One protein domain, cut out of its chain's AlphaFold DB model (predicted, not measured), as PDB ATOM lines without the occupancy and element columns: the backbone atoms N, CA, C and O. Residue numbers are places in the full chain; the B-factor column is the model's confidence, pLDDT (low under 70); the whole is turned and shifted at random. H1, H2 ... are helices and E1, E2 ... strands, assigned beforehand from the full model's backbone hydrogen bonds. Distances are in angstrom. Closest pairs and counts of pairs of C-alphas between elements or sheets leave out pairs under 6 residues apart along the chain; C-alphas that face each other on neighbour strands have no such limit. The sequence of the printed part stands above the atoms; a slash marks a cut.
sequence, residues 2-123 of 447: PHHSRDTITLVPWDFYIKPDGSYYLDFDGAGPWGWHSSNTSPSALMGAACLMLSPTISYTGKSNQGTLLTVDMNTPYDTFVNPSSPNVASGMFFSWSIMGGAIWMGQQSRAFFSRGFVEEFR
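AT A GLANCE: This is residues 2 to 123 of the 447 residues of the protein "Hydantoinase_B domain-containing protein" of Dehalococcoidia bacterium (UniProt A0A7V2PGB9). A small wall of three short strands stands along one side of a rod, and two longer helices, H1 and H4, meet steeply beside it, H1 near edge strand E3 and H4 near edge strand E1. Long loops, residues 28 to 42 and 76 to 94, gather with the first printed residues toward one end. The 122 printed residues hold four named helices and three named strands, in the order E1 E2 H1 H2 E3 H3 H4; the class is mixed, helices and strands, with under half of the residues in named elements. The sheet is mixed, in the order E1 E2 E3; the whole is compact, with a radius of gyration of the C-alphas of 15.5 A and spans of 52 by 26 by 22 A.

HOW THE PARTS SIT: E1, residues 15 to 18, and E2, residues 24 to 27, form an antiparallel hairpin, with N 17 and O 25 at 2.9 A. E2 is parallel to E3, residues 72 to 75, with N 26 and O 73 at 3.0 A. Between E2 and E3 come H1, residues 43 to 57, and H2, residues 66 to 69: a strand-helix-strand unit, two parallel neighbour strands with helices between, its crossover right-handed. H1 is the hub and touches H2, C-alphas 51 and 69 being closest at 6.6 A. With residues 45 to 49 alone it touches H3, residues 95 to 98, closest at C-alphas 49 and 98, 4.9 A. Its residues 49 to 53 alone touch residues 102 to 106 of H4, residues 100 to 116, closest at C-alphas 49 and 102, 6.5 A, the same way at a steep tilt of 41 degrees. H1 and H4 only graze the sheet. O i to N i+4 pairs are within hydrogen-bond range in 9 of 11 in H1 and 12 of 13 in H4; H2 and H3 are too short for one.

IN THESE COORDINATES: E1 begins at C-alpha 15 (-22.654, -34.133, 13.207). H1 spans 21.3 A; H4 spans 25.4 A and ends at C-alpha 116 (-31.317, -25.072, -2.377).

THE WHOLE: The two C-alphas farthest apart, those of Pro 2 and Gly 117, are 52.9 A apart. The printed part has no cut; the links E2 to H1 and E3 to H3 are long. Residues 2 to 4 have pLDDT under 70.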
ATOM      1  N   PRO A   2     -25.951 -37.197  47.918       61.12
ATOM      2  CA  PRO A   2     -24.959 -36.194  47.504       61.12
ATOM      3  C   PRO A   2     -24.600 -36.228  46.008       61.12
ATOM      4  O   PRO A   2     -24.231 -35.203  45.455       61.12
ATOM      5  N   HIS A   3     -24.790 -37.360  45.316       65.00
ATOM      6  CA  HIS A   3     -24.510 -37.483  43.878       65.00
ATOM      7  C   HIS A   3     -25.557 -36.822  42.955       65.00
ATOM      8  O   HIS A   3     -25.254 -36.601  41.787       65.00
ATOM      9  N   HIS A   4     -26.762 -36.497  43.449       68.00
ATOM     10  CA  HIS A   4     -27.815 -35.818  42.663       68.00
ATOM     11  C   HIS A   4     -27.764 -34.291  42.786       68.00
ATOM     12  O   HIS A   4     -28.263 -33.584  41.921       68.00
ATOM     13  N   SER A   5     -27.192 -33.773  43.875       74.00
ATOM     14  CA  SER A   5     -27.208 -32.343  44.200       74.00
ATOM     15  C   SER A   5     -25.924 -31.663  43.727       74.00
ATOM     16  O   SER A   5     -25.205 -31.074  44.535       74.00
ATOM     17  N   ARG A   6     -25.614 -31.793  42.432       80.31
ATOM     18  CA  ARG A   6     -24.438 -31.176  41.806       80.31
ATOM     19  C   ARG A   6     -24.798 -30.460  40.509       80.31
ATOM     20  O   ARG A   6     -25.508 -31.012  39.670       80.31
ATOM     21  N   ASP A   7     -24.242 -29.269  40.328       81.88
ATOM     22  CA  ASP A   7     -24.282 -28.563  39.050       81.88
ATOM     23  C   ASP A   7     -23.399 -29.305  38.049       81.88
ATOM     24  O   ASP A   7     -22.221 -29.551  38.309       81.88
ATOM     25  N   THR A   8     -23.960 -29.665  36.899       82.81
ATOM     26  CA  THR A   8     -23.222 -30.331  35.822       82.81
ATOM     27  C   THR A   8     -23.631 -29.757  34.476       82.81
ATOM     28  O   THR A   8     -24.772 -29.339  34.284       82.81
ATOM     29  N   ILE A   9     -22.690 -29.752  33.536       86.69
ATOM     30  CA  ILE A   9     -22.972 -29.492  32.126       86.69
ATOM     31  C   ILE A   9     -22.533 -30.729  31.361       86.69
ATOM     32  O   ILE A   9     -21.393 -31.171  31.491       86.69
ATOM     33  N   THR A  10     -23.436 -31.263  30.545       88.06
ATOM     34  CA  THR A  10     -23.123 -32.370  29.645       88.06
ATOM     35  C   THR A  10     -23.030 -31.834  28.228       88.06
ATOM     36  O   THR A  10     -23.990 -31.260  27.714       88.06
ATOM     37  N   LEU A  11     -21.869 -32.014  27.598       91.44
ATOM     38  CA  LEU A  11     -21.685 -31.693  26.188       91.44
ATOM     39  C   LEU A  11     -22.172 -32.868  25.340       91.44
ATOM     40  O   LEU A  11     -21.738 -34.002  25.534       91.44
ATOM     41  N   VAL A  12     -23.059 -32.584  24.391       91.25
ATOM     42  CA  VAL A  12     -23.545 -33.558  23.408       91.25
ATOM     43  C   VAL A  12     -23.243 -32.995  22.020       91.25
ATOM     44  O   VAL A  12     -24.102 -32.327  21.439       91.25
ATOM     45  N   PRO A  13     -22.010 -33.162  21.514       92.62
ATOM     46  CA  PRO A  13     -21.709 -32.803  20.143       92.62
ATOM     47  C   PRO A  13     -22.409 -33.783  19.200       92.62
ATOM     48  O   PRO A  13     -22.631 -34.946  19.543       92.62
ATOM     49  N   TRP A  14     -22.763 -33.304  18.014       92.00
ATOM     50  CA  TRP A  14     -23.175 -34.179  16.933       92.00
ATOM     51  C   TRP A  14     -22.814 -33.588  15.582       92.00
ATOM     52  O   TRP A  14     -22.783 -32.365  15.404       92.00
ATOM     53  N   ASP A  15     -22.665 -34.481  14.616       93.56
ATOM     54  CA  ASP A  15     -22.654 -34.133  13.207       93.56
ATOM     55  C   ASP A  15     -23.955 -34.593  12.560       93.56
ATOM     56  O   ASP A  15     -24.486 -35.659  12.873       93.56
ATOM     57  N   PHE A  16     -24.460 -33.784  11.636       93.25
ATOM     58  CA  PHE A  16     -25.652 -34.095  10.866       93.25
ATOM     59  C   PHE A  16     -25.310 -34.163   9.379       93.25
ATOM     60  O   PHE A  16     -24.880 -33.174   8.781       93.25
ATOM     61  N   TYR A  17     -25.538 -35.333   8.787       94.50
ATOM     62  CA  TYR A  17     -25.274 -35.619   7.386       94.50
ATOM     63  C   TYR A  17     -26.581 -35.882   6.635       94.50
ATOM     64  O   TYR A  17     -27.397 -36.705   7.056       94.50
ATOM     65  N   ILE A  18     -26.733 -35.236   5.478       93.62
ATOM     66  CA  ILE A  18     -27.696 -35.623   4.442       93.62
ATOM     67  C   ILE A  18     -26.886 -36.307   3.341       93.62
ATOM     68  O   ILE A  18     -26.077 -35.659   2.671       93.62
ATOM     69  N   LYS A  19     -27.044 -37.623   3.199       95.00
ATOM     70  CA  LYS A  19     -26.286 -38.437   2.245       95.00
ATOM     71  C   LYS A  19     -26.820 -38.258   0.811       95.00
ATOM     72  O   LYS A  19     -27.973 -37.862   0.630       95.00
ATOM     73  N   PRO A  20     -26.014 -38.561  -0.228       95.19
ATOM     74  CA  PRO A  20     -26.440 -38.430  -1.627       95.19
ATOM     75  C   PRO A  20     -27.670 -39.264  -2.017       95.19
ATOM     76  O   PRO A  20     -28.374 -38.900  -2.955       95.19
ATOM     77  N   ASP A  21     -27.936 -40.363  -1.310       94.88
ATOM     78  CA  ASP A  21     -29.112 -41.227  -1.485       94.88
ATOM     79  C   ASP A  21     -30.373 -40.697  -0.771       94.88
ATOM     80  O   ASP A  21     -31.436 -41.312  -0.847       94.88
ATOM     81  N   GLY A  22     -30.271 -39.553  -0.086       90.06
ATOM     82  CA  GLY A  22     -31.353 -38.936   0.675       90.06
ATOM     83  C   GLY A  22     -31.485 -39.442   2.113       90.06
ATOM     84  O   GLY A  22     -32.356 -38.955   2.835       90.06
ATOM     85  N   SER A  23     -30.631 -40.373   2.555       93.56
ATOM     86  CA  SER A  23     -30.611 -40.837   3.942       93.56
ATOM     87  C   SER A  23     -30.022 -39.779   4.884       93.56
ATOM     88  O   SER A  23     -29.151 -38.985   4.522       93.56
ATOM     89  N   TYR A  24     -30.517 -39.769   6.118       94.06
ATOM     90  CA  TYR A  24     -30.058 -38.908   7.197       94.06
ATOM     91  C   TYR A  24     -29.155 -39.736   8.111       94.06
ATOM     92  O   TYR A  24     -29.476 -40.882   8.427       94.06
ATOM     93  N   TYR A  25     -28.035 -39.163   8.544       95.50
ATOM     94  CA  TYR A  25     -27.164 -39.779   9.539       95.50
ATOM     95  C   TYR A  25     -26.766 -38.754  10.596       95.50
ATOM     96  O   TYR A  25     -26.250 -37.687  10.259       95.50
ATOM     97  N   LEU A  26     -27.045 -39.070  11.861       94.00
ATOM     98  CA  LEU A  26     -26.623 -38.270  13.006       94.00
ATOM     99  C   LEU A  26     -25.528 -39.026  13.758       94.00
ATOM    100  O   LEU A  26     -25.726 -40.164  14.173       94.00
ATOM    101  N   ASP A  27     -24.380 -38.391  13.948       95.56
ATOM    102  CA  ASP A  27     -23.254 -38.985  14.664       95.56
ATOM    103  C   ASP A  27     -23.020 -38.266  15.989       95.56
ATOM    104  O   ASP A  27     -22.585 -37.117  15.982       95.56
ATOM    105  N   PHE A  28     -23.284 -38.948  17.106       95.81
ATOM    106  CA  PHE A  28     -23.089 -38.436  18.464       95.81
ATOM    107  C   PHE A  28     -21.724 -38.818  19.067       95.81
ATOM    108  O   PHE A  28     -21.586 -38.878  20.293       95.81
ATOM    109  N   ASP A  29     -20.712 -39.119  18.246       96.56
ATOM    110  CA  ASP A  29     -19.332 -39.280  18.724       96.56
ATOM    111  C   ASP A  29     -18.894 -38.064  19.562       96.56
ATOM    112  O   ASP A  29     -19.089 -36.916  19.167       96.56
ATOM    113  N   GLY A  30     -18.344 -38.317  20.752       95.62
ATOM    114  CA  GLY A  30     -18.030 -37.273  21.732       95.62
ATOM    115  C   GLY A  30     -19.158 -36.937  22.710       95.62
ATOM    116  O   GLY A  30     -18.935 -36.127  23.608       95.62
ATOM    117  N   ALA A  31     -20.352 -37.532  22.609       95.75
ATOM    118  CA  ALA A  31     -21.389 -37.343  23.627       95.75
ATOM    119  C   ALA A  31     -20.854 -37.688  25.026       95.75
ATOM    120  O   ALA A  31     -20.349 -38.786  25.263       95.75
ATOM    121  N   GLY A  32     -20.959 -36.730  25.950       95.00
ATOM    122  CA  GLY A  32     -20.500 -36.885  27.324       95.00
ATOM    123  C   GLY A  32     -21.236 -38.003  28.077       95.00
ATOM    124  O   GLY A  32     -22.224 -38.555  27.582       95.00
ATOM    125  N   PRO A  33     -20.769 -38.363  29.282       93.94
ATOM    126  CA  PRO A  33     -21.386 -39.412  30.085       93.94
ATOM    127  C   PRO A  33     -22.823 -39.053  30.488       93.94
ATOM    128  O   PRO A  33     -23.194 -37.884  30.580       93.94
ATOM    129  N   TRP A  34     -23.630 -40.076  30.760       92.44
ATOM    130  CA  TRP A  34     -24.922 -39.905  31.424       92.44
ATOM    131  C   TRP A  34     -24.730 -39.465  32.886       92.44
ATOM    132  O   TRP A  34     -23.651 -39.605  33.466       92.44
ATOM    133  N   GLY A  35     -25.791 -38.932  33.492       89.25
ATOM    134  CA  GLY A  35     -25.773 -38.404  34.856       89.25
ATOM    135  C   GLY A  35     -26.924 -38.915  35.718       89.25
ATOM    136  O   GLY A  35     -27.927 -39.430  35.226       89.25
ATOM    137  N   TRP A  36     -26.806 -38.752  37.034       87.44
ATOM    138  CA  TRP A  36     -27.856 -39.115  37.989       87.44
ATOM    139  C   TRP A  36     -28.939 -38.031  38.091       87.44
ATOM    140  O   TRP A  36     -29.109 -37.369  39.113       87.44
ATOM    141  N   HIS A  37     -29.647 -37.837  36.984       84.00
ATOM    142  CA  HIS A  37     -30.725 -36.870  36.795       84.00
ATOM    143  C   HIS A  37     -31.740 -37.423  35.785       84.00
ATOM    144  O   HIS A  37     -31.455 -38.395  35.090       84.00
ATOM    145  N   SER A  38     -32.906 -36.798  35.640       82.38
ATOM    146  CA  SER A  38     -33.962 -37.259  34.725       82.38
ATOM    147  C   SER A  38     -33.717 -36.953  33.241       82.38
ATOM    148  O   SER A  38     -34.467 -37.443  32.401       82.38
ATOM    149  N   SER A  39     -32.686 -36.168  32.913       83.56
ATOM    150  CA  SER A  39     -32.424 -35.664  31.558       83.56
ATOM    151  C   SER A  39     -31.806 -36.665  30.579       83.56
ATOM    152  O   SER A  39     -31.698 -36.343  29.397       83.56
ATOM    153  N   ASN A  40     -31.376 -37.849  31.030       87.94
ATOM    154  CA  ASN A  40     -30.728 -38.815  30.138       87.94
ATOM    155  C   ASN A  40     -31.678 -39.243  29.016       87.94
ATOM    156  O   ASN A  40     -32.888 -39.357  29.217       87.94
ATOM    157  N   THR A  41     -31.121 -39.504  27.837       88.38
ATOM    158  CA  THR A  41     -31.897 -39.811  26.634       88.38
ATOM    159  C   THR A  41     -31.505 -41.191  26.120       88.38
ATOM    160  O   THR A  41     -30.326 -41.486  26.000       88.38
ATOM    161  N   SER A  42     -32.474 -42.062  25.842       89.88
ATOM    162  CA  SER A  42     -32.206 -43.365  25.222       89.88
ATOM    163  C   SER A  42     -32.200 -43.263  23.691       89.88
ATOM    164  O   SER A  42     -32.834 -42.356  23.142       89.88
ATOM    165  N   PRO A  43     -31.609 -44.234  22.968       90.75
ATOM    166  CA  PRO A  43     -31.666 -44.256  21.505       90.75
ATOM    167  C   PRO A  43     -33.104 -44.256  20.956       90.75
ATOM    168  O   PRO A  43     -33.395 -43.610  19.953       90.75
ATOM    169  N   SER A  44     -34.045 -44.907  21.650       88.62
ATOM    170  CA  SER A  44     -35.461 -44.882  21.267       88.62
ATOM    171  C   SER A  44     -36.078 -43.486  21.390       88.62
ATOM    172  O   SER A  44     -36.896 -43.104  20.556       88.62
ATOM    173  N   ALA A  45     -35.680 -42.712  22.406       87.00
ATOM    174  CA  ALA A  45     -36.129 -41.333  22.569       87.00
ATOM    175  C   ALA A  45     -35.552 -40.417  21.476       87.00
ATOM    176  O   ALA A  45     -36.286 -39.580  20.955       87.00
ATOM    177  N   LEU A  46     -34.297 -40.627  21.051       88.88
ATOM    178  CA  LEU A  46     -33.713 -39.912  19.903       88.88
ATOM    179  C   LEU A  46     -34.487 -40.184  18.606       88.88
ATOM    180  O   LEU A  46     -34.803 -39.253  17.866       88.88
ATOM    181  N   MET A  47     -34.855 -41.443  18.351       88.19
ATOM    182  CA  MET A  47     -35.690 -41.796  17.194       88.19
ATOM    183  C   MET A  47     -37.097 -41.193  17.293       88.19
ATOM    184  O   MET A  47     -37.652 -40.744  16.289       88.19
ATOM    185  N   GLY A  48     -37.658 -41.118  18.503       85.44
ATOM    186  CA  GLY A  48     -38.893 -40.378  18.769       85.44
ATOM    187  C   GLY A  48     -38.764 -38.896  18.413       85.44
ATOM    188  O   GLY A  48     -39.626 -38.354  17.723       85.44
ATOM    189  N   ALA A  49     -37.656 -38.256  18.792       83.19
ATOM    190  CA  ALA A  49     -37.368 -36.877  18.408       83.19
ATOM    191  C   ALA A  49     -37.285 -36.725  16.883       83.19
ATOM    192  O   ALA A  49     -37.926 -35.837  16.330       83.19
ATOM    193  N   ALA A  50     -36.587 -37.624  16.179       87.38
ATOM    194  CA  ALA A  50     -36.536 -37.611  14.714       87.38
ATOM    195  C   ALA A  50     -37.918 -37.686  14.065       87.38
ATOM    196  O   ALA A  50     -38.175 -36.963  13.105       87.38
ATOM    197  N   CYS A  51     -38.830 -38.486  14.618       86.38
ATOM    198  CA  CYS A  51     -40.212 -38.541  14.147       86.38
ATOM    199  C   CYS A  51     -40.895 -37.172  14.245       86.38
ATOM    200  O   CYS A  51     -41.472 -36.690  13.267       86.38
ATOM    201  N   LEU A  52     -40.775 -36.527  15.406       81.50
ATOM    202  CA  LEU A  52     -41.387 -35.226  15.673       81.50
ATOM    203  C   LEU A  52     -40.752 -34.095  14.855       81.50
ATOM    204  O   LEU A  52     -41.431 -33.128  14.538       81.50
ATOM    205  N   MET A  53     -39.478 -34.219  14.484       83.56
ATOM    206  CA  MET A  53     -38.781 -33.242  13.644       83.56
ATOM    207  C   MET A  53     -39.130 -33.402  12.164       83.56
ATOM    208  O   MET A  53     -39.428 -32.422  11.482       83.56
ATOM    209  N   LEU A  54     -39.096 -34.634  11.653       86.69
ATOM    210  CA  LEU A  54     -39.243 -34.920  10.224       86.69
ATOM    211  C   LEU A  54     -40.697 -34.892   9.759       86.69
ATOM    212  O   LEU A  54     -40.950 -34.552   8.605       86.69
ATOM    213  N   SER A  55     -41.652 -35.221  10.629       85.62
ATOM    214  CA  SER A  55     -43.075 -35.195  10.275       85.62
ATOM    215  C   SER A  55     -43.546 -33.803   9.835       85.62
ATOM    216  O   SER A  55     -44.037 -33.701   8.715       85.62
ATOM    217  N   PRO A  56     -43.345 -32.720  10.614       81.81
ATOM    218  CA  PRO A  56     -43.788 -31.383  10.219       81.81
ATOM    219  C   PRO A  56     -42.883 -30.697   9.181       81.81
ATOM    220  O   PRO A  56     -43.310 -29.708   8.600       81.81
ATOM    221  N   THR A  57     -41.655 -31.178   8.937       83.00
ATOM    222  CA  THR A  57     -40.685 -30.489   8.049       83.00
ATOM    223  C   THR A  57     -40.421 -31.183   6.713       83.00
ATOM    224  O   THR A  57     -40.075 -30.520   5.743       83.00
ATOM    225  N   ILE A  58     -40.560 -32.509   6.639       86.94
ATOM    226  CA  ILE A  58     -40.249 -33.305   5.438       86.94
ATOM    227  C   ILE A  58     -41.436 -34.166   5.018       86.94
ATOM    228  O   ILE A  58     -41.758 -34.248   3.838       86.94
ATOM    229  N   SER A  59     -42.077 -34.844   5.971       87.00
ATOM    230  CA  SER A  59     -43.124 -35.837   5.697       87.00
ATOM    231  C   SER A  59     -44.542 -35.291   5.874       87.00
ATOM    232  O   SER A  59     -45.476 -36.079   5.998       87.00
ATOM    233  N   TYR A  60     -44.730 -33.969   5.850       86.19
ATOM    234  CA  TYR A  60     -46.009 -33.330   6.181       86.19
ATOM    235  C   TYR A  60     -47.122 -33.589   5.146       86.19
ATOM    236  O   TYR A  60     -48.299 -33.456   5.460       86.19
ATOM    237  N   THR A  61     -46.774 -34.008   3.924       88.44
ATOM    238  CA  THR A  61     -47.726 -34.509   2.905       88.44
ATOM    239  C   THR A  61     -47.760 -36.037   2.804       88.44
ATOM    240  O   THR A  61     -48.571 -36.601   2.069       88.44
ATOM    241  N   GLY A  62     -46.854 -36.717   3.510       84.56
ATOM    242  CA  GLY A  62     -46.678 -38.161   3.465       84.56
ATOM    243  C   GLY A  62     -47.524 -38.901   4.499       84.56
ATOM    244  O   GLY A  62     -48.374 -38.343   5.188       84.56
ATOM    245  N   LYS A  63     -47.271 -40.207   4.629       83.25
ATOM    246  CA  LYS A  63     -47.861 -41.003   5.709       83.25
ATOM    247  C   LYS A  63     -47.029 -40.829   6.974       83.25
ATOM    248  O   LYS A  63     -45.861 -41.202   6.977       83.25
ATOM    249  N   SER A  64     -47.652 -40.363   8.052       80.81
ATOM    250  CA  SER A  64     -47.027 -40.365   9.376       80.81
ATOM    251  C   SER A  64     -47.013 -41.788   9.944       80.81
ATOM    252  O   SER A  64     -48.011 -42.284  10.467       80.81
ATOM    253  N   ASN A  65     -45.905 -42.501   9.736       87.38
ATOM    254  CA  ASN A  65     -45.637 -43.821  10.305       87.38
ATOM    255  C   ASN A  65     -44.121 -44.087  10.358       87.38
ATOM    256  O   ASN A  65     -43.312 -43.255   9.949       87.38
ATOM    257  N   GLN A  66     -43.725 -45.271  10.833       88.38
ATOM    258  CA  GLN A  66     -42.316 -45.659  10.966       88.38
ATOM    259  C   GLN A  66     -41.520 -45.600   9.645       88.38
ATOM    260  O   GLN A  66     -40.297 -45.500   9.683       88.38
ATOM    261  N   GLY A  67     -42.185 -45.601   8.485       89.69
ATOM    262  CA  GLY A  67     -41.562 -45.450   7.170       89.69
ATOM    263  C   GLY A  67     -40.691 -44.196   7.042       89.69
ATOM    264  O   GLY A  67     -39.605 -44.283   6.477       89.69
ATOM    265  N   THR A  68     -41.101 -43.071   7.639       86.50
ATOM    266  CA  THR A  68     -40.323 -41.814   7.663       86.50
ATOM    267  C   THR A  68     -38.984 -41.956   8.394       86.50
ATOM    268  O   THR A  68     -38.048 -41.206   8.130       86.50
ATOM    269  N   LEU A  69     -38.870 -42.928   9.300       90.12
ATOM    270  CA  LEU A  69     -37.668 -43.161  10.097       90.12
ATOM    271  C   LEU A  69     -36.710 -44.170   9.462       90.12
ATOM    272  O   LEU A  69     -35.564 -44.246   9.887       90.12
ATOM    273  N   LEU A  70     -37.140 -44.933   8.447       91.56
ATOM    274  CA  LEU A  70     -36.308 -45.972   7.819       91.56
ATOM    275  C   LEU A  70     -35.056 -45.408   7.135       91.56
ATOM    276  O   LEU A  70     -34.095 -46.139   6.915       91.56
ATOM    277  N   THR A  71     -35.070 -44.121   6.793       90.69
ATOM    278  CA  THR A  71     -33.946 -43.416   6.165       90.69
ATOM    279  C   THR A  71     -33.069 -42.673   7.170       90.69
ATOM    280  O   THR A  71     -32.150 -41.970   6.751       90.69
ATOM    281  N   VAL A  72     -33.361 -42.776   8.469       93.19
ATOM    282  CA  VAL A  72     -32.621 -42.110   9.543       93.19
ATOM    283  C   VAL A  72     -31.778 -43.139  10.271       93.19
ATOM    284  O   VAL A  72     -32.298 -44.113  10.808       93.19
ATOM    285  N   ASP A  73     -30.480 -42.886  10.318       94.88
ATOM    286  CA  ASP A  73     -29.528 -43.678  11.081       94.88
ATOM    287  C   ASP A  73     -28.815 -42.789  12.108       94.88
ATOM    288  O   ASP A  73     -28.618 -41.589  11.886       94.88
ATOM    289  N   MET A  74     -28.468 -43.357  13.258       94.94
ATOM    290  CA  MET A  74     -27.855 -42.621  14.359       94.94
ATOM    291  C   MET A  74     -26.739 -43.438  15.004       94.94
ATOM    292  O   MET A  74     -26.985 -44.522  15.533       94.94
ATOM    293  N   ASN A  75     -25.525 -42.888  15.055       95.62
ATOM    294  CA  ASN A  75     -24.482 -43.423  15.925       95.62
ATOM    295  C   ASN A  75     -24.652 -42.855  17.332       95.62
ATOM    296  O   ASN A  75     -24.385 -41.678  17.565       95.62
ATOM    297  N   THR A  76     -25.077 -43.700  18.269       95.19
ATOM    298  CA  THR A  76     -25.274 -43.355  19.683       95.19
ATOM    299  C   THR A  76     -24.280 -44.135  20.554       95.19
ATOM    300  O   THR A  76     -24.593 -45.263  20.965       95.19
ATOM    301  N   PRO A  77     -23.077 -43.594  20.837       95.50
ATOM    302  CA  PRO A  77     -22.038 -44.338  21.543       95.50
ATOM    303  C   PRO A  77     -22.516 -44.818  22.914       95.50
ATOM    304  O   PRO A  77     -23.121 -44.053  23.663       95.50
ATOM    305  N   TYR A  78     -22.261 -46.085  23.244       95.38
ATOM    306  CA  TYR A  78     -22.656 -46.669  24.528       95.38
ATOM    307  C   TYR A  78     -21.986 -45.958  25.711       95.38
ATOM    308  O   TYR A  78     -20.876 -45.441  25.592       95.38
ATOM    309  N   ASP A  79     -22.646 -45.978  26.870       95.06
ATOM    310  CA  ASP A  79     -22.186 -45.319  28.095       95.06
ATOM    311  C   ASP A  79     -22.061 -43.791  27.944       95.06
ATOM    312  O   ASP A  79     -21.116 -43.163  28.427       95.06
ATOM    313  N   THR A  80     -23.033 -43.180  27.269       95.06
ATOM    314  CA  THR A  80     -23.134 -41.724  27.084       95.06
ATOM    315  C   THR A  80     -24.509 -41.210  27.493       95.06
ATOM    316  O   THR A  80     -25.423 -41.984  27.776       95.06
ATOM    317  N   PHE A  81     -24.678 -39.892  27.495       92.56
ATOM    318  CA  PHE A  81     -25.944 -39.211  27.753       92.56
ATOM    319  C   PHE A  81     -27.089 -39.664  26.833       92.56
ATOM    320  O   PHE A  81     -28.244 -39.672  27.261       92.56
ATOM    321  N   VAL A  82     -26.764 -40.032  25.588       92.62
ATOM    322  CA  VAL A  82     -27.720 -40.444  24.545       92.62
ATOM    323  C   VAL A  82     -27.870 -41.967  24.416       92.62
ATOM    324  O   VAL A  82     -28.721 -42.452  23.670       92.62
ATOM    325  N   ASN A  83     -27.042 -42.731  25.131       93.94
ATOM    326  CA  ASN A  83     -27.146 -44.185  25.245       93.94
ATOM    327  C   ASN A  83     -26.575 -44.655  26.598       93.94
ATOM    328  O   ASN A  83     -25.436 -45.135  26.668       93.94
ATOM    329  N   PRO A  84     -27.326 -44.453  27.697       94.06
ATOM    330  CA  PRO A  84     -26.845 -44.759  29.036       94.06
ATOM    331  C   PRO A  84     -26.617 -46.257  29.246       94.06
ATOM    332  O   PRO A  84     -27.396 -47.086  28.783       94.06
ATOM    333  N   SER A  85     -25.573 -46.604  29.995       93.81
ATOM    334  CA  SER A  85     -25.190 -48.002  30.249       93.81
ATOM    335  C   SER A  85     -25.908 -48.648  31.435       93.81
ATOM    336  O   SER A  85     -25.900 -49.868  31.585       93.81
ATOM    337  N   SER A  86     -26.512 -47.840  32.308       91.88
ATOM    338  CA  SER A  86     -27.121 -48.305  33.551       91.88
ATOM    339  C   SER A  86     -28.648 -48.324  33.436       91.88
ATOM    340  O   SER A  86     -29.237 -47.302  33.088       91.88
ATOM    341  N   PRO A  87     -29.325 -49.427  33.802       88.75
ATOM    342  CA  PRO A  87     -30.789 -49.485  33.826       88.75
ATOM    343  C   PRO A  87     -31.405 -48.636  34.951       88.75
ATOM    344  O   PRO A  87     -32.615 -48.443  34.980       88.75
ATOM    345  N   ASN A  88     -30.585 -48.135  35.883       89.50
ATOM    346  CA  ASN A  88     -31.032 -47.336  37.025       89.50
ATOM    347  C   ASN A  88     -31.059 -45.828  36.733       89.50
ATOM    348  O   ASN A  88     -31.380 -45.043  37.626       89.50
ATOM    349  N   VAL A  89     -30.667 -45.396  35.529       88.69
ATOM    350  CA  VAL A  89     -30.707 -43.972  35.186       88.69
ATOM    351  C   VAL A  89     -32.139 -43.525  34.935       88.69
ATOM    352  O   VAL A  89     -32.940 -44.235  34.333       88.69
ATOM    353  N   ALA A  90     -32.454 -42.308  35.363       85.94
ATOM    354  CA  ALA A  90     -33.743 -41.709  35.072       85.94
ATOM    355  C   ALA A  90     -33.748 -41.095  33.661       85.94
ATOM    356  O   ALA A  90     -32.801 -40.414  33.261       85.94
ATOM    357  N   SER A  91     -34.851 -41.307  32.944       81.56
ATOM    358  CA  SER A  91     -35.146 -40.740  31.618       81.56
ATOM    359  C   SER A  91     -36.491 -40.001  31.581       81.56
ATOM    360  O   SER A  91     -36.999 -39.664  30.514       81.56
ATOM    361  N   GLY A  92     -37.082 -39.728  32.753       77.19
ATOM    362  CA  GLY A  92     -38.384 -39.060  32.873       77.19
ATOM    363  C   GLY A  92     -38.439 -37.653  32.259       77.19
ATOM    364  O   GLY A  92     -39.527 -37.152  32.015       77.19
ATOM    365  N   MET A  93     -37.283 -37.037  31.970       76.69
ATOM    366  CA  MET A  93     -37.136 -35.744  31.289       76.69
ATOM    367  C   MET A  93     -36.295 -35.874  30.003       76.69
ATOM    368  O   MET A  93     -35.379 -35.086  29.735       76.69
ATOM    369  N   PHE A  94     -36.613 -36.869  29.170       71.25
ATOM    370  CA  PHE A  94     -35.962 -37.116  27.870       71.25
ATOM    371  C   PHE A  94     -36.059 -35.939  26.874       71.25
ATOM    372  O   PHE A  94     -35.369 -35.911  25.848       71.25
ATOM    373  N   PHE A  95     -36.900 -34.944  27.169       74.31
ATOM    374  CA  PHE A  95     -37.013 -33.690  26.424       74.31
ATOM    375  C   PHE A  95     -35.705 -32.901  26.346       74.31
ATOM    376  O   PHE A  95     -35.512 -32.134  25.406       74.31
ATOM    377  N   SER A  96     -34.782 -33.125  27.282       74.56
ATOM    378  CA  SER A  96     -33.525 -32.377  27.370       74.56
ATOM    379  C   SER A  96     -32.731 -32.380  26.057       74.56
ATOM    380  O   SER A  96     -32.323 -31.312  25.612       74.56
ATOM    381  N   TRP A  97     -32.564 -33.531  25.390       78.25
ATOM    382  CA  TRP A  97     -32.007 -33.553  24.029       78.25
ATOM    383  C   TRP A  97     -33.086 -33.494  22.954       78.25
ATOM    384  O   TRP A  97     -32.968 -32.702  22.024       78.25
ATOM    385  N   SER A  98     -34.147 -34.295  23.085       73.44
ATOM    386  CA  SER A  98     -35.172 -34.438  22.038       73.44
ATOM    387  C   SER A  98     -35.745 -33.095  21.592       73.44
ATOM    388  O   SER A  98     -36.037 -32.914  20.415       73.44
ATOM    389  N   ILE A  99     -35.836 -32.143  22.524       73.81
ATOM    390  CA  ILE A  99     -36.415 -30.831  22.280       73.81
ATOM    391  C   ILE A  99     -35.349 -29.771  22.011       73.81
ATOM    392  O   ILE A  99     -35.406 -29.097  20.980       73.81
ATOM    393  N   MET A 100     -34.339 -29.645  22.872       76.19
ATOM    394  CA  MET A 100     -33.285 -28.638  22.679       76.19
ATOM    395  C   MET A 100     -32.374 -28.982  21.498       76.19
ATOM    396  O   MET A 100     -32.120 -28.148  20.629       76.19
ATOM    397  N   GLY A 101     -31.908 -30.230  21.449       80.00
ATOM    398  CA  GLY A 101     -31.089 -30.758  20.365       80.00
ATOM    399  C   GLY A 101     -31.857 -30.820  19.047       80.00
ATOM    400  O   GLY A 101     -31.363 -30.341  18.026       80.00
ATOM    401  N   GLY A 102     -33.108 -31.296  19.088       80.44
ATOM    402  CA  GLY A 102     -34.011 -31.298  17.932       80.44
ATOM    403  C   GLY A 102     -34.182 -29.908  17.310       80.44
ATOM    404  O   GLY A 102     -34.025 -29.742  16.100       80.44
ATOM    405  N   ALA A 103     -34.385 -28.867  18.122       79.75
ATOM    406  CA  ALA A 103     -34.487 -27.498  17.618       79.75
ATOM    407  C   ALA A 103     -33.223 -27.033  16.871       79.75
ATOM    408  O   ALA A 103     -33.323 -26.384  15.826       79.75
ATOM    409  N   ILE A 104     -32.030 -27.365  17.378       83.62
ATOM    410  CA  ILE A 104     -30.761 -27.044  16.702       83.62
ATOM    411  C   ILE A 104     -30.642 -27.833  15.391       83.62
ATOM    412  O   ILE A 104     -30.239 -27.256  14.376       83.62
ATOM    413  N   TRP A 105     -31.040 -29.110  15.380       86.31
ATOM    414  CA  TRP A 105     -31.079 -29.925  14.164       86.31
ATOM    415  C   TRP A 105     -31.987 -29.305  13.090       86.31
ATOM    416  O   TRP A 105     -31.541 -29.164  11.950       86.31
ATOM    417  N   MET A 106     -33.178 -28.797  13.434       83.00
ATOM    418  CA  MET A 106     -34.002 -28.028  12.480       83.00
ATOM    419  C   MET A 106     -33.245 -26.831  11.907       83.00
ATOM    420  O   MET A 106     -33.312 -26.582  10.704       83.00
ATOM    421  N   GLY A 107     -32.515 -26.080  12.735       86.31
ATOM    422  CA  GLY A 107     -31.720 -24.952  12.247       86.31
ATOM    423  C   GLY A 107     -30.618 -25.375  11.273       86.31
ATOM    424  O   GLY A 107     -30.313 -24.635  10.336       86.31
ATOM    425  N   GLN A 108     -30.023 -26.556  11.466       89.38
ATOM    426  CA  GLN A 108     -29.045 -27.135  10.539       89.38
ATOM    427  C   GLN A 108     -29.713 -27.592   9.235       89.38
ATOM    428  O   GLN A 108     -29.261 -27.207   8.158       89.38
ATOM    429  N   GLN A 109     -30.820 -28.333   9.322       90.44
ATOM    430  CA  GLN A 109     -31.609 -28.775   8.169       90.44
ATOM    431  C   GLN A 109     -32.125 -27.593   7.343       90.44
ATOM    432  O   GLN A 109     -32.014 -27.588   6.118       90.44
ATOM    433  N   SER A 110     -32.588 -26.535   8.004       91.38
ATOM    434  CA  SER A 110     -33.089 -25.331   7.341       91.38
ATOM    435  C   SER A 110     -32.022 -24.644   6.493       91.38
ATOM    436  O   SER A 110     -32.331 -24.090   5.440       91.38
ATOM    437  N   ARG A 111     -30.737 -24.734   6.864       92.62
ATOM    438  CA  ARG A 111     -29.645 -24.227   6.011       92.62
ATOM    439  C   ARG A 111     -29.569 -24.972   4.678       92.62
ATOM    440  O   ARG A 111     -29.235 -24.343   3.673       92.62
ATOM    441  N   ALA A 112     -29.895 -26.265   4.648       93.12
ATOM    442  CA  ALA A 112     -29.964 -27.031   3.406       93.12
ATOM    443  C   ALA A 112     -31.126 -26.552   2.517       93.12
ATOM    444  O   ALA A 112     -30.908 -26.307   1.330       93.12
ATOM    445  N   PHE A 113     -32.317 -26.324   3.089       94.12
ATOM    446  CA  PHE A 113     -33.459 -25.750   2.360       94.12
ATOM    447  C   PHE A 113     -33.122 -24.387   1.755       94.12
ATOM    448  O   PHE A 113     -33.265 -24.188   0.548       94.12
ATOM    449  N   PHE A 114     -32.557 -23.492   2.568       95.06
ATOM    450  CA  PHE A 114     -32.151 -22.163   2.123       95.06
ATOM    451  C   PHE A 114     -31.118 -22.218   0.996       95.06
ATOM    452  O   PHE A 114     -31.258 -21.517  -0.002       95.06
ATOM    453  N   SER A 115     -30.102 -23.078   1.123       94.31
ATOM    454  CA  SER A 115     -29.043 -23.206   0.111       94.31
ATOM    455  C   SER A 115     -29.569 -23.746  -1.221       94.31
ATOM    456  O   SER A 115     -29.016 -23.431  -2.271       94.31
ATOM    457  N   ARG A 116     -30.644 -24.542  -1.186       94.81
ATOM    458  CA  ARG A 116     -31.317 -25.072  -2.377       94.81
ATOM    459  C   ARG A 116     -32.343 -24.104  -2.981       94.81
ATOM    460  O   ARG A 116     -32.757 -24.315  -4.117       94.81
ATOM    461  N   GLY A 117     -32.727 -23.056  -2.253       96.00
ATOM    462  CA  GLY A 117     -33.701 -22.051  -2.688       96.00
ATOM    463  C   GLY A 117     -35.114 -22.221  -2.123       96.00
ATOM    464  O   GLY A 117     -35.956 -21.375  -2.402       96.00
ATOM    465  N   PHE A 118     -35.363 -23.242  -1.295       95.25
ATOM    466  CA  PHE A 118     -36.627 -23.436  -0.569       95.25
ATOM    467  C   PHE A 118     -36.643 -22.571   0.695       95.25
ATOM    468  O   PHE A 118     -36.556 -23.049   1.827       95.25
ATOM    469  N   VAL A 119     -36.629 -21.255   0.503       94.88
ATOM    470  CA  VAL A 119     -36.544 -20.276   1.597       94.88
ATOM    471  C   VAL A 119     -37.819 -20.232   2.442       94.88
ATOM    472  O   VAL A 119     -37.774 -19.825   3.600       94.88
ATOM    473  N   GLU A 120     -38.939 -20.668   1.879       93.50
ATOM    474  CA  GLU A 120     -40.234 -20.819   2.533       93.50
ATOM    475  C   GLU A 120     -40.241 -21.926   3.595       93.50
ATOM    476  O   GLU A 120     -40.910 -21.772   4.613       93.50
ATOM    477  N   GLU A 121     -39.428 -22.973   3.411       92.31
ATOM    478  CA  GLU A 121     -39.285 -24.095   4.353       92.31
ATOM    479  C   GLU A 121     -38.267 -23.811   5.463       92.31
ATOM    480  O   GLU A 121     -38.127 -24.563   6.430       92.31
ATOM    481  N   PHE A 122     -37.506 -22.721   5.337       93.62
ATOM    482  CA  PHE A 122     -36.527 -22.359   6.346       93.62
ATOM    483  C   PHE A 122     -37.224 -21.929   7.637       93.62
ATOM    484  O   PHE A 122     -37.998 -20.965   7.652       93.62
ATOM    485  N   ARG A 123     -36.797 -22.525   8.752       89.88
ATOM    486  CA  ARG A 123     -37.152 -22.083  10.097       89.88
ATOM    487  C   ARG A 123     -35.934 -22.121  11.016       89.88
ATOM    488  O   ARG A 123     -35.169 -23.084  11.047       89.88
TER     489      ARG A 123